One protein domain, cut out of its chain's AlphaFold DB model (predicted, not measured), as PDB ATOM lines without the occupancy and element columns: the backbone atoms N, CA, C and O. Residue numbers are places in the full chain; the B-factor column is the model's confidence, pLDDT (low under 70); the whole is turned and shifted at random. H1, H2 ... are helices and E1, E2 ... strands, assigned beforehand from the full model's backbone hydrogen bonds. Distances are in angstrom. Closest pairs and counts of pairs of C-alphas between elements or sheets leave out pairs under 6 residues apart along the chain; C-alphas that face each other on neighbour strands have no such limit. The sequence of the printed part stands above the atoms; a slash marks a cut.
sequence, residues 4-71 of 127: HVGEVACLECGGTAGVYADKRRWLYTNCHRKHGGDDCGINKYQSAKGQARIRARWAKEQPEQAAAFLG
ATOM      1  N   HIS A   4      -9.896   3.798 -52.221       82.88
ATOM      2  CA  HIS A   4      -9.847   5.082 -51.538       82.88
ATOM      3  C   HIS A   4     -11.140   5.826 -51.847       82.88
ATOM      4  O   HIS A   4     -11.454   6.053 -53.014       82.88
ATOM      5  N   VAL A   5     -11.891   6.172 -50.808       81.19
ATOM      6  CA  VAL A   5     -13.218   6.769 -50.978       81.19
ATOM      7  C   VAL A   5     -13.197   8.267 -50.699       81.19
ATOM      8  O   VAL A   5     -13.968   9.007 -51.294       81.19
ATOM      9  N   GLY A   6     -12.306   8.728 -49.824       82.88
ATOM     10  CA  GLY A   6     -12.198  10.141 -49.484       82.88
ATOM     11  C   GLY A   6     -11.317  10.359 -48.267       82.88
ATOM     12  O   GLY A   6     -10.716   9.424 -47.752       82.88
ATOM     13  N   GLU A   7     -11.272  11.585 -47.769       81.56
ATOM     14  CA  GLU A   7     -10.426  11.968 -46.639       81.56
ATOM     15  C   GLU A   7     -11.284  12.461 -45.465       81.56
ATOM     16  O   GLU A   7     -12.328  13.085 -45.647       81.56
ATOM     17  N   VAL A   8     -10.860  12.165 -44.240       81.75
ATOM     18  CA  VAL A   8     -11.443  12.687 -42.992       81.75
ATOM     19  C   VAL A   8     -10.329  13.146 -42.092       81.75
ATOM     20  O   VAL A   8      -9.220  12.625 -42.181       81.75
ATOM     21  N   ALA A   9     -10.599  14.046 -41.153       78.31
ATOM     22  CA  ALA A   9      -9.589  14.253 -40.129       78.31
ATOM     23  C   ALA A   9      -9.453  13.004 -39.215       78.31
ATOM     24  O   ALA A   9     -10.329  12.143 -39.105       78.31
ATOM     25  N   CYS A  10      -8.305  12.857 -38.572       75.38
ATOM     26  CA  CYS A  10      -7.965  11.784 -37.658       75.38
ATOM     27  C   CYS A  10      -8.511  12.144 -36.277       75.38
ATOM     28  O   CYS A  10      -8.503  13.309 -35.884       75.38
ATOM     29  N   LEU A  11      -9.023  11.164 -35.537       72.00
ATOM     30  CA  LEU A  11      -9.542  11.404 -34.186       72.00
ATOM     31  C   LEU A  11      -8.433  11.522 -33.137       72.00
ATOM     32  O   LEU A  11      -8.668  12.122 -32.096       72.00
ATOM     33  N   GLU A  12      -7.250  10.973 -33.408       74.44
ATOM     34  CA  GLU A  12      -6.149  10.973 -32.440       74.44
ATOM     35  C   GLU A  12      -5.250  12.198 -32.593       74.44
ATOM     36  O   GLU A  12      -4.944  12.862 -31.609       74.44
ATOM     37  N   CYS A  13      -4.875  12.543 -33.826       75.56
ATOM     38  CA  CYS A  13      -3.963  13.660 -34.083       75.56
ATOM     39  C   CYS A  13      -4.615  14.873 -34.760       75.56
ATOM     40  O   CYS A  13      -3.932  15.860 -35.008       75.56
ATOM     41  N   GLY A  14      -5.899  14.806 -35.135       74.69
ATOM     42  CA  GLY A  14      -6.578  15.886 -35.867       74.69
ATOM     43  C   GLY A  14      -6.080  16.121 -37.303       74.69
ATOM     44  O   GLY A  14      -6.581  17.008 -37.986       74.69
ATOM     45  N   GLY A  15      -5.098  15.347 -37.779       77.00
ATOM     46  CA  GLY A  15      -4.555  15.432 -39.138       77.00
ATOM     47  C   GLY A  15      -5.452  14.812 -40.204       77.00
ATOM     48  O   GLY A  15      -6.430  14.172 -39.870       77.00
ATOM     49  N   THR A  16      -5.129  14.952 -41.486       80.12
ATOM     50  CA  THR A  16      -5.901  14.307 -42.560       80.12
ATOM     51  C   THR A  16      -5.599  12.806 -42.630       80.12
ATOM     52  O   THR A  16      -4.438  12.393 -42.588       80.12
ATOM     53  N   ALA A  17      -6.641  11.987 -42.727       82.50
ATOM     54  CA  ALA A  17      -6.591  10.539 -42.847       82.50
ATOM     55  C   ALA A  17      -7.414  10.083 -44.059       82.50
ATOM     56  O   ALA A  17      -8.581  10.447 -44.201       82.50
ATOM     57  N   GLY A  18      -6.817   9.254 -44.915       82.50
ATOM     58  CA  GLY A  18      -7.508   8.649 -46.051       82.50
ATOM     59  C   GLY A  18      -8.466   7.568 -45.565       82.50
ATOM     60  O   GLY A  18      -8.082   6.681 -44.803       82.50
ATOM     61  N   VAL A  19      -9.720   7.631 -45.976       82.00
ATOM     62  CA  VAL A  19     -10.726   6.605 -45.719       82.00
ATOM     63  C   VAL A  19     -10.723   5.630 -46.878       82.00
ATOM     64  O   VAL A  19     -10.842   5.995 -48.049       82.00
ATOM     65  N   TYR A  20     -10.642   4.360 -46.525       83.69
ATOM     66  CA  TYR A  20     -10.673   3.266 -47.467       83.69
ATOM     67  C   TYR A  20     -11.867   2.381 -47.164       83.69
ATOM     68  O   TYR A  20     -12.193   2.111 -46.001       83.69
ATOM     69  N   ALA A  21     -12.494   1.907 -48.232       80.69
ATOM     70  CA  ALA A  21     -13.538   0.914 -48.154       80.69
ATOM     71  C   ALA A  21     -13.077  -0.406 -48.759       80.69
ATOM     72  O   ALA A  21     -12.516  -0.457 -49.853       80.69
ATOM     73  N   ASP A  22     -13.354  -1.494 -48.050       80.19
ATOM     74  CA  ASP A  22     -13.257  -2.833 -48.617       80.19
ATOM     75  C   ASP A  22     -14.591  -3.232 -49.273       80.19
ATOM     76  O   ASP A  22     -15.667  -2.782 -48.864       80.19
ATOM     77  N   LYS A  23     -14.541  -4.175 -50.220       73.44
ATOM     78  CA  LYS A  23     -15.703  -4.768 -50.909       73.44
ATOM     79  C   LYS A  23     -16.741  -5.349 -49.941       73.44
ATOM     80  O   LYS A  23     -17.897  -5.531 -50.303       73.44
ATOM     81  N   ARG A  24     -16.343  -5.627 -48.694       69.00
ATOM     82  CA  ARG A  24     -17.213  -6.086 -47.597       69.00
ATOM     83  C   ARG A  24     -17.880  -4.947 -46.806       69.00
ATOM     84  O   ARG A  24     -18.349  -5.184 -45.697       69.00
ATOM     85  N   ARG A  25     -17.914  -3.719 -47.350       64.50
ATOM     86  CA  ARG A  25     -18.439  -2.497 -46.699       64.50
ATOM     87  C   ARG A  25     -17.740  -2.153 -45.377       64.50
ATOM     88  O   ARG A  25     -18.322  -1.510 -44.504       64.50
ATOM     89  N   TRP A  26     -16.491  -2.579 -45.206       71.31
ATOM     90  CA  TRP A  26     -15.689  -2.192 -44.049       71.31
ATOM     91  C   TRP A  26     -15.002  -0.867 -44.336       71.31
ATOM     92  O   TRP A  26     -14.291  -0.755 -45.329       71.31
ATOM     93  N   LEU A  27     -15.221   0.110 -43.457       76.94
ATOM     94  CA  LEU A  27     -14.575   1.416 -43.505       76.94
ATOM     95  C   LEU A  27     -13.397   1.425 -42.534       76.94
ATOM     96  O   LEU A  27     -13.543   1.064 -41.361       76.94
ATOM     97  N   TYR A  28     -12.237   1.857 -43.004       80.75
ATOM     98  CA  TYR A  28     -11.086   2.116 -42.149       80.75
ATOM     99  C   TYR A  28     -10.391   3.399 -42.580       80.75
ATOM    100  O   TYR A  28     -10.464   3.796 -43.740       80.75
ATOM    101  N   THR A  29      -9.726   4.058 -41.637       81.12
ATOM    102  CA  THR A  29      -9.016   5.312 -41.904       81.12
ATOM    103  C   THR A  29      -7.522   5.091 -41.744       81.12
ATOM    104  O   THR A  29      -7.096   4.509 -40.746       81.12
ATOM    105  N   ASN A  30      -6.730   5.565 -42.692       82.88
ATOM    106  CA  ASN A  30      -5.280   5.555 -42.641       82.88
ATOM    107  C   ASN A  30      -4.782   6.982 -42.419       82.88
ATOM    108  O   ASN A  30      -4.925   7.839 -43.293       82.88
ATOM    109  N   CYS A  31      -4.249   7.255 -41.234       79.31
ATOM    110  CA  CYS A  31      -3.708   8.568 -40.919       79.31
ATOM    111  C   CYS A  31      -2.209   8.596 -41.214       79.31
ATOM    112  O   CYS A  31      -1.427   7.965 -40.508       79.31
ATOM    113  N   HIS A  32      -1.823   9.386 -42.215       72.25
ATOM    114  CA  HIS A  32      -0.428   9.576 -42.628       72.25
ATOM    115  C   HIS A  32       0.249  10.779 -41.956       72.25
ATOM    116  O   HIS A  32       1.391  11.114 -42.268       72.25
ATOM    117  N   ARG A  33      -0.465  11.502 -41.082       64.69
ATOM    118  CA  ARG A  33       0.072  12.716 -40.466       64.69
ATOM    119  C   ARG A  33       0.828  12.384 -39.183       64.69
ATOM    120  O   ARG A  33       0.226  11.950 -38.202       64.69
ATOM    121  N   LYS A  34       2.130  12.677 -39.189       57.34
ATOM    122  CA  LYS A  34       3.005  12.637 -38.013       57.34
ATOM    123  C   LYS A  34       2.782  13.867 -37.136       57.34
ATOM    124  O   LYS A  34       3.149  14.974 -37.522       57.34
ATOM    125  N   HIS A  35       2.265  13.671 -35.929       50.78
ATOM    126  CA  HIS A  35       2.524  14.598 -34.828       50.78
ATOM    127  C   HIS A  35       3.677  14.016 -34.001       50.78
ATOM    128  O   HIS A  35       3.473  13.123 -33.191       50.78
ATOM    129  N   GLY A  36       4.902  14.495 -34.233       54.56
ATOM    130  CA  GLY A  36       6.029  14.242 -33.327       54.56
ATOM    131  C   GLY A  36       6.732  12.878 -33.399       54.56
ATOM    132  O   GLY A  36       7.556  12.623 -32.532       54.56
ATOM    133  N   GLY A  37       6.489  12.027 -34.403       60.38
ATOM    134  CA  GLY A  37       7.371  10.870 -34.650       60.38
ATOM    135  C   GLY A  37       6.770   9.747 -35.488       60.38
ATOM    136  O   GLY A  37       7.390   9.323 -36.467       60.38
ATOM    137  N   ASP A  38       5.531   9.359 -35.186       60.94
ATOM    138  CA  ASP A  38       4.915   8.141 -35.723       60.94
ATOM    139  C   ASP A  38       3.555   8.412 -36.375       60.94
ATOM    140  O   ASP A  38       2.822   9.330 -35.994       60.94
ATOM    141  N   ASP A  39       3.235   7.627 -37.402       66.44
ATOM    142  CA  ASP A  39       1.915   7.632 -38.026       66.44
ATOM    143  C   ASP A  39       0.897   7.072 -37.021       66.44
ATOM    144  O   ASP A  39       1.128   6.008 -36.446       66.44
ATOM    145  N   CYS A  40      -0.269   7.715 -36.848       68.56
ATOM    146  CA  CYS A  40      -1.364   7.113 -36.056       68.56
ATOM    147  C   CYS A  40      -1.841   5.779 -36.667       68.56
ATOM    148  O   CYS A  40      -2.566   5.013 -36.039       68.56
ATOM    149  N   GLY A  41      -1.428   5.505 -37.908       73.19
ATOM    150  CA  GLY A  41      -1.571   4.221 -38.559       73.19
ATOM    151  C   GLY A  41      -2.977   3.974 -39.085       73.19
ATOM    152  O   GLY A  41      -3.758   4.889 -39.370       73.19
ATOM    153  N   ILE A  42      -3.280   2.687 -39.253       70.81
ATOM    154  CA  ILE A  42      -4.560   2.224 -39.775       70.81
ATOM    155  C   ILE A  42      -5.527   2.047 -38.606       70.81
ATOM    156  O   ILE A  42      -5.543   1.010 -37.941       70.81
ATOM    157  N   ASN A  43      -6.400   3.030 -38.416       70.31
ATOM    158  CA  ASN A  43      -7.539   2.913 -37.519       70.31
ATOM    159  C   ASN A  43      -8.604   2.027 -38.179       70.31
ATOM    160  O   ASN A  43      -9.429   2.462 -38.992       70.31
ATOM    161  N   LYS A  44      -8.543   0.729 -37.858       65.06
ATOM    162  CA  LYS A  44      -9.502  -0.276 -38.322       65.06
ATOM    163  C   LYS A  44     -10.764  -0.221 -37.470       65.06
ATOM    164  O   LYS A  44     -10.826  -0.786 -36.380       65.06
ATOM    165  N   TYR A  45     -11.813   0.390 -38.000       67.31
ATOM    166  CA  TYR A  45     -13.123   0.389 -37.357       67.31
ATOM    167  C   TYR A  45     -13.918  -0.854 -37.775       67.31
ATOM    168  O   TYR A  45     -14.811  -0.806 -38.617       67.31
ATOM    169  N   GLN A  46     -13.576  -1.997 -37.177       57.69
ATOM    170  CA  GLN A  46     -14.298  -3.254 -37.421       57.69
ATOM    171  C   GLN A  46     -15.674  -3.307 -36.738       57.69
ATOM    172  O   GLN A  46     -16.533  -4.079 -37.155       57.69
ATOM    173  N   SER A  47     -15.908  -2.503 -35.698       65.19
ATOM    174  CA  SER A  47     -17.181  -2.505 -34.972       65.19
ATOM    175  C   SER A  47     -18.233  -1.619 -35.645       65.19
ATOM    176  O   SER A  47     -17.911  -0.564 -36.195       65.19
ATOM    177  N   ALA A  48     -19.511  -1.993 -35.519       66.62
ATOM    178  CA  ALA A  48     -20.639  -1.187 -35.999       66.62
ATOM    179  C   ALA A  48     -20.612   0.248 -35.434       66.62
ATOM    180  O   ALA A  48     -20.865   1.213 -36.150       66.62
ATOM    181  N   LYS A  49     -20.211   0.403 -34.162       70.19
ATOM    182  CA  LYS A  49     -20.025   1.714 -33.516       70.19
ATOM    183  C   LYS A  49     -18.903   2.526 -34.169       70.19
ATOM    184  O   LYS A  49     -19.042   3.731 -34.345       70.19
ATOM    185  N   GLY A  50     -17.798   1.877 -34.528       69.38
ATOM    186  CA  GLY A  50     -16.686   2.518 -35.223       69.38
ATOM    187  C   GLY A  50     -17.069   2.991 -36.624       69.38
ATOM    188  O   GLY A  50     -16.785   4.128 -36.991       69.38
ATOM    189  N   GLN A  51     -17.790   2.153 -37.370       68.94
ATOM    190  CA  GLN A  51     -18.299   2.513 -38.694       68.94
ATOM    191  C   GLN A  51     -19.281   3.686 -38.621       68.94
ATOM    192  O   GLN A  51     -19.156   4.626 -39.400       68.94
ATOM    193  N   ALA A  52     -20.207   3.684 -37.655       68.12
ATOM    194  CA  ALA A  52     -21.143   4.791 -37.452       68.12
ATOM    195  C   ALA A  52     -20.429   6.124 -37.170       68.12
ATOM    196  O   ALA A  52     -20.836   7.160 -37.691       68.12
ATOM    197  N   ARG A  53     -19.322   6.104 -36.411       71.88
ATOM    198  CA  ARG A  53     -18.513   7.306 -36.146       71.88
ATOM    199  C   ARG A  53     -17.871   7.873 -37.411       71.88
ATOM    200  O   ARG A  53     -17.902   9.085 -37.595       71.88
ATOM    201  N   ILE A  54     -17.331   7.022 -38.287       73.06
ATOM    202  CA  ILE A  54     -16.772   7.477 -39.573       73.06
ATOM    203  C   ILE A  54     -17.876   8.045 -40.460       73.06
ATOM    204  O   ILE A  54     -17.716   9.128 -41.014       73.06
ATOM    205  N   ARG A  55     -19.016   7.350 -40.552       70.50
ATOM    206  CA  ARG A  55     -20.165   7.801 -41.350       70.50
ATOM    207  C   ARG A  55     -20.673   9.168 -40.901       70.50
ATOM    208  O   ARG A  55     -20.851  10.043 -41.739       70.50
ATOM    209  N   ALA A  56     -20.842   9.370 -39.594       65.94
ATOM    210  CA  ALA A  56     -21.269  10.650 -39.034       65.94
ATOM    211  C   ALA A  56     -20.263  11.774 -39.322       65.94
ATOM    212  O   ALA A  56     -20.648  12.907 -39.601       65.94
ATOM    213  N   ARG A  57     -18.963  11.463 -39.284       71.12
ATOM    214  CA  ARG A  57     -17.915  12.432 -39.606       71.12
ATOM    215  C   ARG A  57     -17.951  12.836 -41.079       71.12
ATOM    216  O   ARG A  57     -17.891  14.019 -41.382       71.12
ATOM    217  N   TRP A  58     -18.116  11.870 -41.975       72.00
ATOM    218  CA  TRP A  58     -18.277  12.131 -43.402       72.00
ATOM    219  C   TRP A  58     -19.537  12.908 -43.739       72.00
ATOM    220  O   TRP A  58     -19.458  13.847 -44.519       72.00
ATOM    221  N   ALA A  59     -20.667  12.595 -43.108       68.06
ATOM    222  CA  ALA A  59     -21.886  13.383 -43.273       68.06
ATOM    223  C   ALA A  59     -21.675  14.863 -42.893       68.06
ATOM    224  O   ALA A  59     -22.303  15.742 -43.472       68.06
ATOM    225  N   LYS A  60     -20.763  15.145 -41.951       68.12
ATOM    226  CA  LYS A  60     -20.435  16.504 -41.507       68.12
ATOM    227  C   LYS A  60     -19.372  17.201 -42.363       68.12
ATOM    228  O   LYS A  60     -19.491  18.397 -42.596       68.12
ATOM    229  N   GLU A  61     -18.317  16.493 -42.767       64.75
ATOM    230  CA  GLU A  61     -17.172  17.081 -43.486       64.75
ATOM    231  C   GLU A  61     -17.343  17.029 -45.016       64.75
ATOM    232  O   GLU A  61     -16.919  17.958 -45.695       64.75
ATOM    233  N   GLN A  62     -17.960  15.974 -45.564       69.44
ATOM    234  CA  GLN A  62     -18.112  15.737 -47.010       69.44
ATOM    235  C   GLN A  62     -19.474  15.078 -47.335       69.44
ATOM    236  O   GLN A  62     -19.530  13.894 -47.689       69.44
ATOM    237  N   PRO A  63     -20.591  15.824 -47.218       65.12
ATOM    238  CA  PRO A  63     -21.946  15.268 -47.308       65.12
ATOM    239  C   PRO A  63     -22.267  14.636 -48.672       65.12
ATOM    240  O   PRO A  63     -22.948  13.615 -48.732       65.12
ATOM    241  N   GLU A  64     -21.738  15.187 -49.767       67.31
ATOM    242  CA  GLU A  64     -22.012  14.707 -51.131       67.31
ATOM    243  C   GLU A  64     -21.398  13.322 -51.396       67.31
ATOM    244  O   GLU A  64     -22.050  12.423 -51.929       67.31
ATOM    245  N   GLN A  65     -20.154  13.112 -50.957       65.06
ATOM    246  CA  GLN A  65     -19.457  11.827 -51.088       65.06
ATOM    247  C   GLN A  65     -20.006  10.790 -50.103       65.06
ATOM    248  O   GLN A  65     -20.123   9.609 -50.439       65.06
ATOM    249  N   ALA A  66     -20.401  11.239 -48.907       62.34
ATOM    250  CA  ALA A  66     -21.072  10.398 -47.927       62.34
ATOM    251  C   ALA A  66     -22.377   9.819 -48.496       62.34
ATOM    252  O   ALA A  66     -22.605   8.616 -48.376       62.34
ATOM    253  N   ALA A  67     -23.193  10.644 -49.159       63.53
ATOM    254  CA  ALA A  67     -24.446  10.216 -49.782       63.53
ATOM    255  C   ALA A  67     -24.218   9.223 -50.934       63.53
ATOM    256  O   ALA A  67     -24.879   8.181 -50.992       63.53
ATOM    257  N   ALA A  68     -23.240   9.496 -51.803       66.00
ATOM    258  CA  ALA A  68     -22.894   8.619 -52.922       66.00
ATOM    259  C   ALA A  68     -22.397   7.237 -52.461       66.00
ATOM    260  O   ALA A  68     -22.745   6.218 -53.057       66.00
ATOM    261  N   PHE A  69     -21.612   7.186 -51.380       62.59
ATOM    262  CA  PHE A  69     -21.041   5.936 -50.878       62.59
ATOM    263  C   PHE A  69     -21.999   5.146 -49.973       62.59
ATOM    264  O   PHE A  69     -22.000   3.912 -49.975       62.59
ATOM    265  N   LEU A  70     -22.819   5.842 -49.179       63.09
ATOM    266  CA  LEU A  70     -23.778   5.202 -48.279       63.09
ATOM    267  C   LEU A  70     -25.040   4.727 -48.990       63.09
ATOM    268  O   LEU A  70     -25.708   3.851 -48.448       63.09
ATOM    269  N   GLY A  71     -25.298   5.222 -50.202       53.41
ATOM    270  CA  GLY A  71     -26.365   4.745 -51.066       53.41
ATOM    271  C   GLY A  71     -27.737   4.904 -50.421       53.41
ATOM    272  O   GLY A  71     -28.249   3.959 -49.839       53.41
TER     273      GLY A  71
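Overview. This is residues 4 to 71 of the 127 residues of an uncharacterized protein of Alcanivoracaceae bacterium (UniProt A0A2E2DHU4). A strongly twisted sheet of four antiparallel strands has helix H1 crossing one of its faces, and a shorter helix, H2, folds back from the end of H1 to form a helical hairpin. The turn between E3 and E4 and the last printed residue, after H2, lie at opposite ends of an elongated outline of 38 by 22 by 20 A. The printed part has 68 residues, with E1, E2, E3, E4, H1 and H2 in that order along the chain; the sheet order is E1 - E2 - E3 - E4. The class is mixed, helices and strands, and the whole is compact, with a radius of gyration of the C-alphas of 11.6 A.

Along the chain. E1, residues 4 to 9, begins at C-alpha 4 (-9.847, 5.082, -51.538) and is 14.6 A long. E2 is residues 16 to 21, 16.4 A, and E3, the longest strand, is residues 27 to 34, 21.6 A. E4, residues 39 to 44, is 13.9 A. H1 is residues 48 to 61, 20.0 A, starting at C-alpha 48 (-20.639, -1.187, -35.999). H2, residues 63 to 70, is 10.3 A and ends at C-alpha 70 (-23.778, 5.202, -48.279).

Arrangement. The strands form a meander, each the antiparallel neighbour of the one before, in three hairpins; E1 and E4 are edge strands and are apart. Between E1 and E2, at 145 degrees, N 17 and O 8 are 2.7 A apart, within hydrogen-bond range. Between E2 and E3, at 154 degrees, N 30 and O 18 are 2.7 A apart, and between E3 and E4, at 174 degrees, N 43 and O 29 are 2.8 A apart, also within range. H1 is on one face of the sheet, giving two layers, helix and sheet, at a height over the sheet of 9.5 A. It lies over E1 and E3 and only just over E4, with 3 of its C-alphas there, and runs across the strands, at 78 degrees to E1 on the local plane. The closest C-alphas of E1 and H1 are those of Val 8 and Trp 58, 6.9 A. H2 only grazes the sheet, with residues 65 to 69. H1 touches H2 with its residues 55 to 59 alone; the closest C-alphas are those of Ala 59 and Ala 66, 5.6 A. The two helices run opposite ways at a shallow tilt of 33 degrees, only just short of steep. In H1 and H2 every O i to N i+4 pair is within hydrogen-bond range.

Size, cuts and confidence. The two C-alphas farthest apart are those of Gly 36 and Gly 71, 38.1 A. The printed part has no cut and no long link; E1 to E2 is short and the others are tight. The mean pLDDT of the printed part is 70.9, and 32 residues are under 70, among them 33 to 40 and 59 to 71.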